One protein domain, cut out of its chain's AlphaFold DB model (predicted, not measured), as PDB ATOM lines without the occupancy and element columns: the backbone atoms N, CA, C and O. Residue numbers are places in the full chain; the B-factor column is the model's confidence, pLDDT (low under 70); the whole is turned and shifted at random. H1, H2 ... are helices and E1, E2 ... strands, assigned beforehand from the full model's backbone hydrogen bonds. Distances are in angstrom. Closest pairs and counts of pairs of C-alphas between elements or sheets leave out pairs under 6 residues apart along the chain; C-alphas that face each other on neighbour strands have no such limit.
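AT A GLANCE: This is residues 51 to 125 of the 137 residues of an uncharacterized protein of Stanieria sp. NIES-3757 (UniProt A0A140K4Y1). A strongly twisted sheet of four strands has the helix H1 packed over one face and the short helix H2 at the opposite face, beside the strands. A third helix, H3, lies off the sheet at one end of the longest axis, reached through residues 108 to 113, which stand free. The printed part has 75 residues, with three named helices and four named strands in the order E1 H1 E2 E3 E4 H2 H3; the class is mixed, helices and strands. The sheet is mixed too, in the order E1 E2 E3 E4. The whole is compact, with a radius of gyration of the C-alphas of 12.8 A, yet elongated, with spans of 40 by 26 by 20 A.

HOW THE PARTS SIT: Begin with E1, residues 53 to 57, an edge strand parallel to E2, residues 80 to 87, at 27 degrees; look for N 54 and O 81, 2.8 A apart. Between them comes H1, residues 63 to 74, on the sheet; its closest C-alphas to E2 are those of Pro 63 and Val 84, 6.1 A apart. E1, H1 and E2 form a strand-helix-strand unit, two parallel neighbour strands with a helix between, and its crossover is right-handed. E2 and E3, residues 90 to 97, make an antiparallel hairpin at 158 degrees, with N 82 and O 94 at 2.8 A. E3 and E4, residues 100 to 103, make another at 144 degrees, with N 95 and O 102 at 2.7 A. E2 E3 E4 are a meander, each strand the antiparallel neighbour of the one before. H2, residues 104 to 109, is on the opposite face from H1, over none of the strands, at a height over the sheet of 7.3 A; the closest C-alphas of H2 and E3 are those of Ala 104 and Tyr 94, 5.0 A apart. H3, residues 115 to 125, is not on the sheet and is apart from H2. In H1 and H2 every O i to N i+4 pair is within hydrogen-bond range; in H3 3 of 7 are, beside 6 of 8 O i to N i+3 pairs.

IN THESE COORDINATES: Find C-alpha 53 at (101.537, 124.123, 99.277), where E1 begins; it runs 13.4 A to residue 57. H1 runs 16.3 A, from residue 63 to C-alpha 74 at (104.616, 131.399, 110.140). E2, residues 80 to 87, spans 21.7 A, and E3, residues 90 to 97, spans 22.7 A. E4 and H2 follow at residues 100 to 103 and 104 to 109. H3 runs 16.6 A from residue 115 to C-alpha 125 at (113.538, 108.453, 92.953).

THE WHOLE: The C-alphas farthest apart are those of Asn 60 and Gln 125, 41.9 A. The printed part has no cut, and no link is long. The mean pLDDT of the printed part is 79.3; look for values under 70 at residue 89 and residues 111 to 125.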
ATOM      1  N   VAL A  51     106.715 120.223  96.609       80.19
ATOM      2  CA  VAL A  51     106.934 121.309  97.557       80.19
ATOM      3  C   VAL A  51     105.667 121.501  98.403       80.19
ATOM      4  O   VAL A  51     104.565 121.368  97.875       80.19
ATOM      5  N   PRO A  52     105.758 121.831  99.705       83.44
ATOM      6  CA  PRO A  52     104.581 122.139 100.517       83.44
ATOM      7  C   PRO A  52     103.773 123.307  99.938       83.44
ATOM      8  O   PRO A  52     104.337 124.354  99.615       83.44
ATOM      9  N   HIS A  53     102.457 123.123  99.816       86.75
ATOM     10  CA  HIS A  53     101.537 124.123  99.277       86.75
ATOM     11  C   HIS A  53     100.783 124.817 100.414       86.75
ATOM     12  O   HIS A  53     100.144 124.156 101.232       86.75
ATOM     13  N   TYR A  54     100.814 126.145 100.431       87.75
ATOM     14  CA  TYR A  54     100.106 126.979 101.395       87.75
ATOM     15  C   TYR A  54      99.087 127.851 100.675       87.75
ATOM     16  O   TYR A  54      99.449 128.647  99.811       87.75
ATOM     17  N   ASN A  55      97.819 127.712 101.048       88.12
ATOM     18  CA  ASN A  55      96.734 128.491 100.466       88.12
ATOM     19  C   ASN A  55      96.422 129.675 101.379       88.12
ATOM     20  O   ASN A  55      96.117 129.481 102.555       88.12
ATOM     21  N   ILE A  56      96.496 130.887 100.833       88.00
ATOM     22  CA  ILE A  56      96.229 132.125 101.564       88.00
ATOM     23  C   ILE A  56      95.267 133.015 100.782       88.00
ATOM     24  O   ILE A  56      95.260 133.018  99.551       88.00
ATOM     25  N   GLU A  57      94.481 133.800 101.502       86.19
ATOM     26  CA  GLU A  57      93.565 134.785 100.935       86.19
ATOM     27  C   GLU A  57      94.212 136.172 101.025       86.19
ATOM     28  O   GLU A  57      94.665 136.572 102.099       86.19
ATOM     29  N   SER A  58      94.332 136.898  99.905       78.62
ATOM     30  CA  SER A  58      95.037 138.193  99.903       78.62
ATOM     31  C   SER A  58      94.243 139.314 100.566       78.62
ATOM     32  O   SER A  58      94.811 140.374 100.826       78.62
ATOM     33  N   GLY A  59      92.952 139.098 100.840       80.94
ATOM     34  CA  GLY A  59      92.061 140.104 101.409       80.94
ATOM     35  C   GLY A  59      92.188 141.435 100.666       80.94
ATOM     36  O   GLY A  59      92.065 141.489  99.445       80.94
ATOM     37  N   ASN A  60      92.500 142.497 101.409       77.38
ATOM     38  CA  ASN A  60      92.628 143.861 100.888       77.38
ATOM     39  C   ASN A  60      94.069 144.257 100.485       77.38
ATOM     40  O   ASN A  60      94.303 145.355  99.987       77.38
ATOM     41  N   ASP A  61      95.055 143.388 100.725       79.19
ATOM     42  CA  ASP A  61      96.466 143.664 100.450       79.19
ATOM     43  C   ASP A  61      96.894 143.105  99.083       79.19
ATOM     44  O   ASP A  61      96.363 142.115  98.574       79.19
ATOM     45  N   LYS A  62      97.943 143.695  98.489       84.38
ATOM     46  CA  LYS A  62      98.593 143.122  97.298       84.38
ATOM     47  C   LYS A  62      99.055 141.685  97.600       84.38
ATOM     48  O   LYS A  62      99.642 141.453  98.661       84.38
ATOM     49  N   PRO A  63      98.904 140.728  96.665       83.38
ATOM     50  CA  PRO A  63      99.150 139.307  96.936       83.38
ATOM     51  C   PRO A  63     100.604 139.012  97.333       83.38
ATOM     52  O   PRO A  63     100.860 138.164  98.182       83.38
ATOM     53  N   VAL A  64     101.565 139.757  96.774       84.38
ATOM     54  CA  VAL A  64     102.992 139.659  97.119       84.38
ATOM     55  C   VAL A  64     103.234 140.087  98.567       84.38
ATOM     56  O   VAL A  64     104.005 139.454  99.288       84.38
ATOM     57  N   THR A  65     102.566 141.153  99.007       86.62
ATOM     58  CA  THR A  65     102.665 141.659 100.378       86.62
ATOM     59  C   THR A  65     102.029 140.678 101.357       86.62
ATOM     60  O   THR A  65     102.646 140.359 102.372       86.62
ATOM     61  N   ALA A  66     100.849 140.145 101.026       87.31
ATOM     62  CA  ALA A  66     100.177 139.116 101.817       87.31
ATOM     63  C   ALA A  66     101.054 137.862 101.971       87.31
ATOM     64  O   ALA A  66     101.272 137.398 103.088       87.31
ATOM     65  N   ALA A  67     101.656 137.377 100.879       88.06
ATOM     66  CA  ALA A  67     102.575 136.239 100.912       88.06
ATOM     67  C   ALA A  67     103.795 136.492 101.809       88.06
ATOM     68  O   ALA A  67     104.161 135.639 102.614       88.06
ATOM     69  N   ARG A  68     104.410 137.680 101.729       86.88
ATOM     70  CA  ARG A  68     105.550 138.045 102.591       86.88
ATOM     71  C   ARG A  68     105.167 138.098 104.066       86.88
ATOM     72  O   ARG A  68     105.892 137.550 104.893       86.88
ATOM     73  N   LYS A  69     104.033 138.730 104.391       88.50
ATOM     74  CA  LYS A  69     103.499 138.763 105.761       88.50
ATOM     75  C   LYS A  69     103.243 137.346 106.279       88.50
ATOM     76  O   LYS A  69     103.598 137.043 107.411       88.50
ATOM     77  N   TYR A  70     102.696 136.473 105.435       88.31
ATOM     78  CA  TYR A  70     102.413 135.083 105.782       88.31
ATOM     79  C   TYR A  70     103.685 134.286 106.093       88.31
ATOM     80  O   TYR A  70     103.761 133.638 107.134       88.31
ATOM     81  N   ILE A  71     104.718 134.398 105.250       88.31
ATOM     82  CA  ILE A  71     106.020 133.747 105.474       88.31
ATOM     83  C   ILE A  71     106.668 134.250 106.765       88.31
ATOM     84  O   ILE A  71     107.184 133.447 107.535       88.31
ATOM     85  N   ALA A  72     106.625 135.563 107.013       86.94
ATOM     86  CA  ALA A  72     107.194 136.159 108.219       86.94
ATOM     87  C   ALA A  72     106.442 135.746 109.496       86.94
ATOM     88  O   ALA A  72     107.073 135.533 110.523       86.94
ATOM     89  N   SER A  73     105.114 135.614 109.423       88.12
ATOM     90  CA  SER A  73     104.263 135.212 110.549       88.12
ATOM     91  C   SER A  73     104.449 133.738 110.926       88.12
ATOM     92  O   SER A  73     104.596 133.409 112.099       88.12
ATOM     93  N   LEU A  74     104.485 132.847 109.930       84.94
ATOM     94  CA  LEU A  74     104.616 131.399 110.140       84.94
ATOM     95  C   LEU A  74     106.066 130.908 110.207       84.94
ATOM     96  O   LEU A  74     106.297 129.763 110.581       84.94
ATOM     97  N   GLY A  75     107.041 131.734 109.816       86.00
ATOM     98  CA  GLY A  75     108.450 131.342 109.769       86.00
ATOM     99  C   GLY A  75     108.727 130.214 108.770       86.00
ATOM    100  O   GLY A  75     109.508 129.311 109.060       86.00
ATOM    101  N   ILE A  76     108.069 130.233 107.605       83.81
ATOM    102  CA  ILE A  76     108.152 129.134 106.630       83.81
ATOM    103  C   ILE A  76     109.571 129.042 106.051       83.81
ATOM    104  O   ILE A  76     110.069 129.976 105.412       83.81
ATOM    105  N   ALA A  77     110.202 127.882 106.228       80.94
ATOM    106  CA  ALA A  77     111.485 127.581 105.609       80.94
ATOM    107  C   ALA A  77     111.313 127.305 104.100       80.94
ATOM    108  O   ALA A  77     110.360 126.631 103.700       80.94
ATOM    109  N   PRO A  78     112.217 127.804 103.240       82.38
ATOM    110  CA  PRO A  78     112.242 127.404 101.837       82.38
ATOM    111  C   PRO A  78     112.612 125.914 101.713       82.38
ATOM    112  O   PRO A  78     113.381 125.413 102.538       82.38
ATOM    113  N   PRO A  79     112.148 125.196 100.673       81.38
ATOM    114  CA  PRO A  79     111.267 125.621  99.584       81.38
ATOM    115  C   PRO A  79     109.776 125.453  99.920       81.38
ATOM    116  O   PRO A  79     109.372 124.415 100.438       81.38
ATOM    117  N   ALA A  80     108.945 126.438  99.565       86.75
ATOM    118  CA  ALA A  80     107.492 126.387  99.772       86.75
ATOM    119  C   ALA A  80     106.728 127.031  98.605       86.75
ATOM    120  O   ALA A  80     107.209 127.986  98.001       86.75
ATOM    121  N   LEU A  81     105.528 126.545  98.287       88.06
ATOM    122  CA  LEU A  81     104.636 127.157  97.302       88.06
ATOM    123  C   LEU A  81     103.493 127.870  98.027       88.06
ATOM    124  O   LEU A  81     102.817 127.277  98.858       88.06
ATOM    125  N   LEU A  82     103.253 129.131  97.687       89.38
ATOM    126  CA  LEU A  82     102.164 129.936  98.218       89.38
ATOM    127  C   LEU A  82     101.153 130.220  97.112       89.38
ATOM    128  O   LEU A  82     101.463 130.875  96.115       89.38
ATOM    129  N   VAL A  83      99.935 129.736  97.299       89.81
ATOM    130  CA  VAL A  83      98.794 130.012  96.435       89.81
ATOM    131  C   VAL A  83      97.990 131.124  97.082       89.81
ATOM    132  O   VAL A  83      97.346 130.934  98.110       89.81
ATOM    133  N   VAL A  84      98.052 132.300  96.474       88.50
ATOM    134  CA  VAL A  84      97.408 133.511  96.961       88.50
ATOM    135  C   VAL A  84      96.140 133.735  96.153       88.50
ATOM    136  O   VAL A  84      96.193 134.061  94.965       88.50
ATOM    137  N   ARG A  85      94.986 133.547  96.784       87.75
ATOM    138  CA  ARG A  85      93.686 133.830  96.178       87.75
ATOM    139  C   ARG A  85      93.386 135.313  96.368       87.75
ATOM    140  O   ARG A  85      93.235 135.749  97.506       87.75
ATOM    141  N   ARG A  86      93.342 136.079  95.268       82.44
ATOM    142  CA  ARG A  86      92.876 137.478  95.308       82.44
ATOM    143  C   ARG A  86      91.362 137.530  95.378       82.44
ATOM    144  O   ARG A  86      90.806 138.039  96.333       82.44
ATOM    145  N   ASN A  87      90.736 136.936  94.368       76.06
ATOM    146  CA  ASN A  87      89.293 136.800  94.229       76.06
ATOM    147  C   ASN A  87      88.971 135.341  93.894       76.06
ATOM    148  O   ASN A  87      89.867 134.534  93.630       76.06
ATOM    149  N   GLU A  88      87.686 135.007  93.806       74.75
ATOM    150  CA  GLU A  88      87.233 133.671  93.416       74.75
ATOM    151  C   GLU A  88      87.888 133.167  92.113       74.75
ATOM    152  O   GLU A  88      88.283 132.004  92.036       74.75
ATOM    153  N   HIS A  89      88.070 134.063  91.135       67.12
ATOM    154  CA  HIS A  89      88.501 133.751  89.767       67.12
ATOM    155  C   HIS A  89      89.992 133.982  89.480       67.12
ATOM    156  O   HIS A  89      90.443 133.740  88.361       67.12
ATOM    157  N   THR A  90      90.772 134.485  90.441       80.69
ATOM    158  CA  THR A  90      92.189 134.801  90.207       80.69
ATOM    159  C   THR A  90      93.040 134.332  91.373       80.69
ATOM    160  O   THR A  90      92.926 134.826  92.496       80.69
ATOM    161  N   THR A  91      93.911 133.373  91.072       85.69
ATOM    162  CA  THR A  91      94.889 132.818  92.001       85.69
ATOM    163  C   THR A  91      96.290 133.071  91.469       85.69
ATOM    164  O   THR A  91      96.656 132.640  90.373       85.69
ATOM    165  N   ASP A  92      97.093 133.775  92.255       87.25
ATOM    166  CA  ASP A  92      98.513 133.933  91.986       87.25
ATOM    167  C   ASP A  92      99.281 132.841  92.711       87.25
ATOM    168  O   ASP A  92      99.026 132.533  93.874       87.25
ATOM    169  N   ARG A  93     100.247 132.247  92.018       87.69
ATOM    170  CA  ARG A  93     101.090 131.193  92.578       87.69
ATOM    171  C   ARG A  93     102.506 131.720  92.712       87.69
ATOM    172  O   ARG A  93     103.140 132.058  91.711       87.69
ATOM    173  N   TYR A  94     102.998 131.752  93.940       88.69
ATOM    174  CA  TYR A  94     104.350 132.156  94.279       88.69
ATOM    175  C   TYR A  94     105.133 130.980  94.854       88.69
ATOM    176  O   TYR A  94     104.581 130.078  95.469       88.69
ATOM    177  N   PHE A  95     106.438 130.990  94.649       87.88
ATOM    178  CA  PHE A  95     107.385 130.010  95.137       87.88
ATOM    179  C   PHE A  95     108.409 130.719  96.018       87.88
ATOM    180  O   PHE A  95     109.077 131.659  95.586       87.88
ATOM    181  N   TRP A  96     108.507 130.281  97.263       88.19
ATOM    182  CA  TRP A  96     109.473 130.743  98.240       88.19
ATOM    183  C   TRP A  96     110.751 129.917  98.131       88.19
ATOM    184  O   TRP A  96     110.762 128.723  98.432       88.19
ATOM    185  N   ALA A  97     111.823 130.570  97.691       84.75
ATOM    186  CA  ALA A  97     113.164 130.015  97.598       84.75
ATOM    187  C   ALA A  97     114.095 130.698  98.608       84.75
ATOM    188  O   ALA A  97     113.807 131.784  99.101       84.75
ATOM    189  N   GLU A  98     115.279 130.125  98.825       79.75
ATOM    190  CA  GLU A  98     116.326 130.731  99.666       79.75
ATOM    191  C   GLU A  98     116.729 132.143  99.213       79.75
ATOM    192  O   GLU A  98     117.105 132.982 100.025       79.75
ATOM    193  N   LYS A  99     116.641 132.420  97.906       78.00
ATOM    194  CA  LYS A  99     116.957 133.735  97.329       78.00
ATOM    195  C   LYS A  99     115.806 134.739  97.432       78.00
ATOM    196  O   LYS A  99     116.053 135.932  97.283       78.00
ATOM    197  N   GLY A 100     114.571 134.286  97.650       83.81
ATOM    198  CA  GLY A 100     113.390 135.147  97.714       83.81
ATOM    199  C   GLY A 100     112.115 134.517  97.146       83.81
ATOM    200  O   GLY A 100     112.054 133.322  96.857       83.81
ATOM    201  N   LEU A 101     111.082 135.350  96.987       85.19
ATOM    202  CA  LEU A 101     109.770 134.959  96.468       85.19
ATOM    203  C   LEU A 101     109.710 135.160  94.946       85.19
ATOM    204  O   LEU A 101     109.846 136.283  94.463       85.19
ATOM    205  N   PHE A 102     109.460 134.087  94.204       86.44
ATOM    206  CA  PHE A 102     109.358 134.072  92.743       86.44
ATOM    207  C   PHE A 102     107.959 133.645  92.294       86.44
ATOM    208  O   PHE A 102     107.216 133.044  93.059       86.44
ATOM    209  N   GLY A 103     107.570 133.929  91.051       86.06
ATOM    210  CA  GLY A 103     106.331 133.380  90.488       86.06
ATOM    211  C   GLY A 103     106.498 131.900  90.136       86.06
ATOM    212  O   GLY A 103     107.504 131.525  89.536       86.06
ATOM    213  N   ALA A 104     105.508 131.059  90.444       83.00
ATOM    214  CA  ALA A 104     105.570 129.621  90.160       83.00
ATOM    215  C   ALA A 104     105.789 129.331  88.665       83.00
ATOM    216  O   ALA A 104     106.587 128.472  88.307       83.00
ATOM    217  N   GLN A 105     105.163 130.123  87.787       81.56
ATOM    218  CA  GLN A 105     105.349 130.022  86.338       81.56
ATOM    219  C   GLN A 105     106.809 130.239  85.915       81.56
ATOM    220  O   GLN A 105     107.323 129.519  85.063       81.56
ATOM    221  N   TYR A 106     107.500 131.196  86.541       81.50
ATOM    222  CA  TYR A 106     108.911 131.447  86.263       81.50
ATOM    223  C   TYR A 106     109.783 130.267  86.708       81.50
ATOM    224  O   TYR A 106     110.723 129.898  86.007       81.50
ATOM    225  N   VAL A 107     109.445 129.636  87.835       78.31
ATOM    226  CA  VAL A 107     110.160 128.464  88.363       78.31
ATOM    227  C   VAL A 107     109.929 127.219  87.504       78.31
ATOM    228  O   VAL A 107     110.878 126.481  87.249       78.31
ATOM    229  N   GLU A 108     108.719 127.009  86.972       74.81
ATOM    230  CA  GLU A 108     108.443 125.925  86.012       74.81
ATOM    231  C   GLU A 108     109.378 126.000  84.793       74.81
ATOM    232  O   GLU A 108     109.911 124.985  84.324       74.81
ATOM    233  N   GLU A 109     109.601 127.212  84.287       70.69
ATOM    234  CA  GLU A 109     110.436 127.464  83.113       70.69
ATOM    235  C   GLU A 109     111.937 127.435  83.429       70.69
ATOM    236  O   GLU A 109     112.722 126.977  82.595       70.69
ATOM    237  N   ASN A 110     112.321 127.849  84.639       72.94
ATOM    238  CA  ASN A 110     113.707 128.067  85.060       72.94
ATOM    239  C   ASN A 110     114.164 127.142  86.203       72.94
ATOM    240  O   ASN A 110     115.059 127.495  86.962       72.94
ATOM    241  N   HIS A 111     113.595 125.941  86.337       68.62
ATOM    242  CA  HIS A 111     113.939 124.976  87.403       68.62
ATOM    243  C   HIS A 111     115.442 124.639  87.486       68.62
ATOM    244  O   HIS A 111     115.930 124.267  88.547       68.62
ATOM    245  N   PHE A 112     116.205 124.814  86.400       66.31
ATOM    246  CA  PHE A 112     117.660 124.619  86.385       66.31
ATOM    247  C   PHE A 112     118.444 125.687  87.171       66.31
ATOM    248  O   PHE A 112     119.565 125.416  87.588       66.31
ATOM    249  N   LEU A 113     117.873 126.878  87.390       67.44
ATOM    250  CA  LEU A 113     118.496 127.959  88.167       67.44
ATOM    251  C   LEU A 113     118.466 127.702  89.681       67.44
ATOM    252  O   LEU A 113     119.167 128.380  90.428       67.44
ATOM    253  N   PHE A 114     117.676 126.728  90.138       67.94
ATOM    254  CA  PHE A 114     117.487 126.430  91.553       67.94
ATOM    255  C   PHE A 114     118.114 125.071  91.906       67.94
ATOM    256  O   PHE A 114     117.448 124.041  91.776       67.94
ATOM    257  N   PRO A 115     119.373 125.029  92.381       64.12
ATOM    258  CA  PRO A 115     120.020 123.775  92.777       64.12
ATOM    259  C   PRO A 115     119.257 123.046  93.899       64.12
ATOM    260  O   PRO A 115     119.161 121.821  93.872       64.12
ATOM    261  N   SER A 116     118.604 123.777  94.813       61.69
ATOM    262  CA  SER A 116     117.793 123.197  95.898       61.69
ATOM    263  C   SER A 116     116.593 122.378  95.393       61.69
ATOM    264  O   SER A 116     116.165 121.437  96.057       61.69
ATOM    265  N   LEU A 117     116.061 122.695  94.205       64.56
ATOM    266  CA  LEU A 117     114.963 121.950  93.576       64.56
ATOM    267  C   LEU A 117     115.443 120.647  92.916       64.56
ATOM    268  O   LEU A 117     114.738 119.641  92.961       64.56
ATOM    269  N   GLN A 118     116.662 120.636  92.369       62.69
ATOM    270  CA  GLN A 118     117.268 119.436  91.775       62.69
ATOM    271  C   GLN A 118     117.563 118.370  92.837       62.69
ATOM    272  O   GLN A 118     117.337 117.183  92.618       62.69
ATOM    273  N   SER A 119     118.013 118.783  94.026       60.66
ATOM    274  CA  SER A 119     118.277 117.850  95.129       60.66
ATOM    275  C   SER A 119     117.011 117.156  95.647       60.66
ATOM    276  O   SER A 119     117.087 116.023  96.122       60.66
ATOM    277  N   LEU A 120     115.843 117.805  95.552       64.19
ATOM    278  CA  LEU A 120     114.560 117.200  95.928       64.19
ATOM    279  C   LEU A 120     114.116 116.115  94.941       64.19
ATOM    280  O   LEU A 120     113.568 115.101  95.368       64.19
ATOM    281  N   GLU A 121     114.404 116.285  93.648       60.75
ATOM    282  CA  GLU A 121     114.091 115.286  92.620       60.75
ATOM    283  C   GLU A 121     114.807 113.949  92.875       60.75
ATOM    284  O   GLU A 121     114.215 112.881  92.704       60.75
ATOM    285  N   ILE A 122     116.062 114.006  93.333       56.22
ATOM    286  CA  ILE A 122     116.888 112.821  93.603       56.22
ATOM    287  C   ILE A 122     116.304 112.012  94.773       56.22
ATOM    288  O   ILE A 122     116.132 110.801  94.655       56.22
ATOM    289  N   LYS A 123     115.889 112.683  95.859       54.06
ATOM    290  CA  LYS A 123     115.340 112.028  97.065       54.06
ATOM    291  C   LYS A 123     114.048 111.238  96.811       54.06
ATOM    292  O   LYS A 123     113.741 110.295  97.538       54.06
ATOM    293  N   GLU A 124     113.269 111.608  95.800       53.91
ATOM    294  CA  GLU A 124     112.010 110.938  95.449       53.91
ATOM    295  C   GLU A 124     112.197 109.695  94.574       53.91
ATOM    296  O   GLU A 124     111.410 108.748  94.672       53.91
ATOM    297  N   GLN A 125     113.239 109.654  93.738       53.06
ATOM    298  CA  GLN A 125     113.538 108.453  92.953       53.06
ATOM    299  C   GLN A 125     113.881 107.268  93.865       53.06
ATOM    300  O   GLN A 125     113.498 106.134  93.566       53.06
TER     301      GLN A 125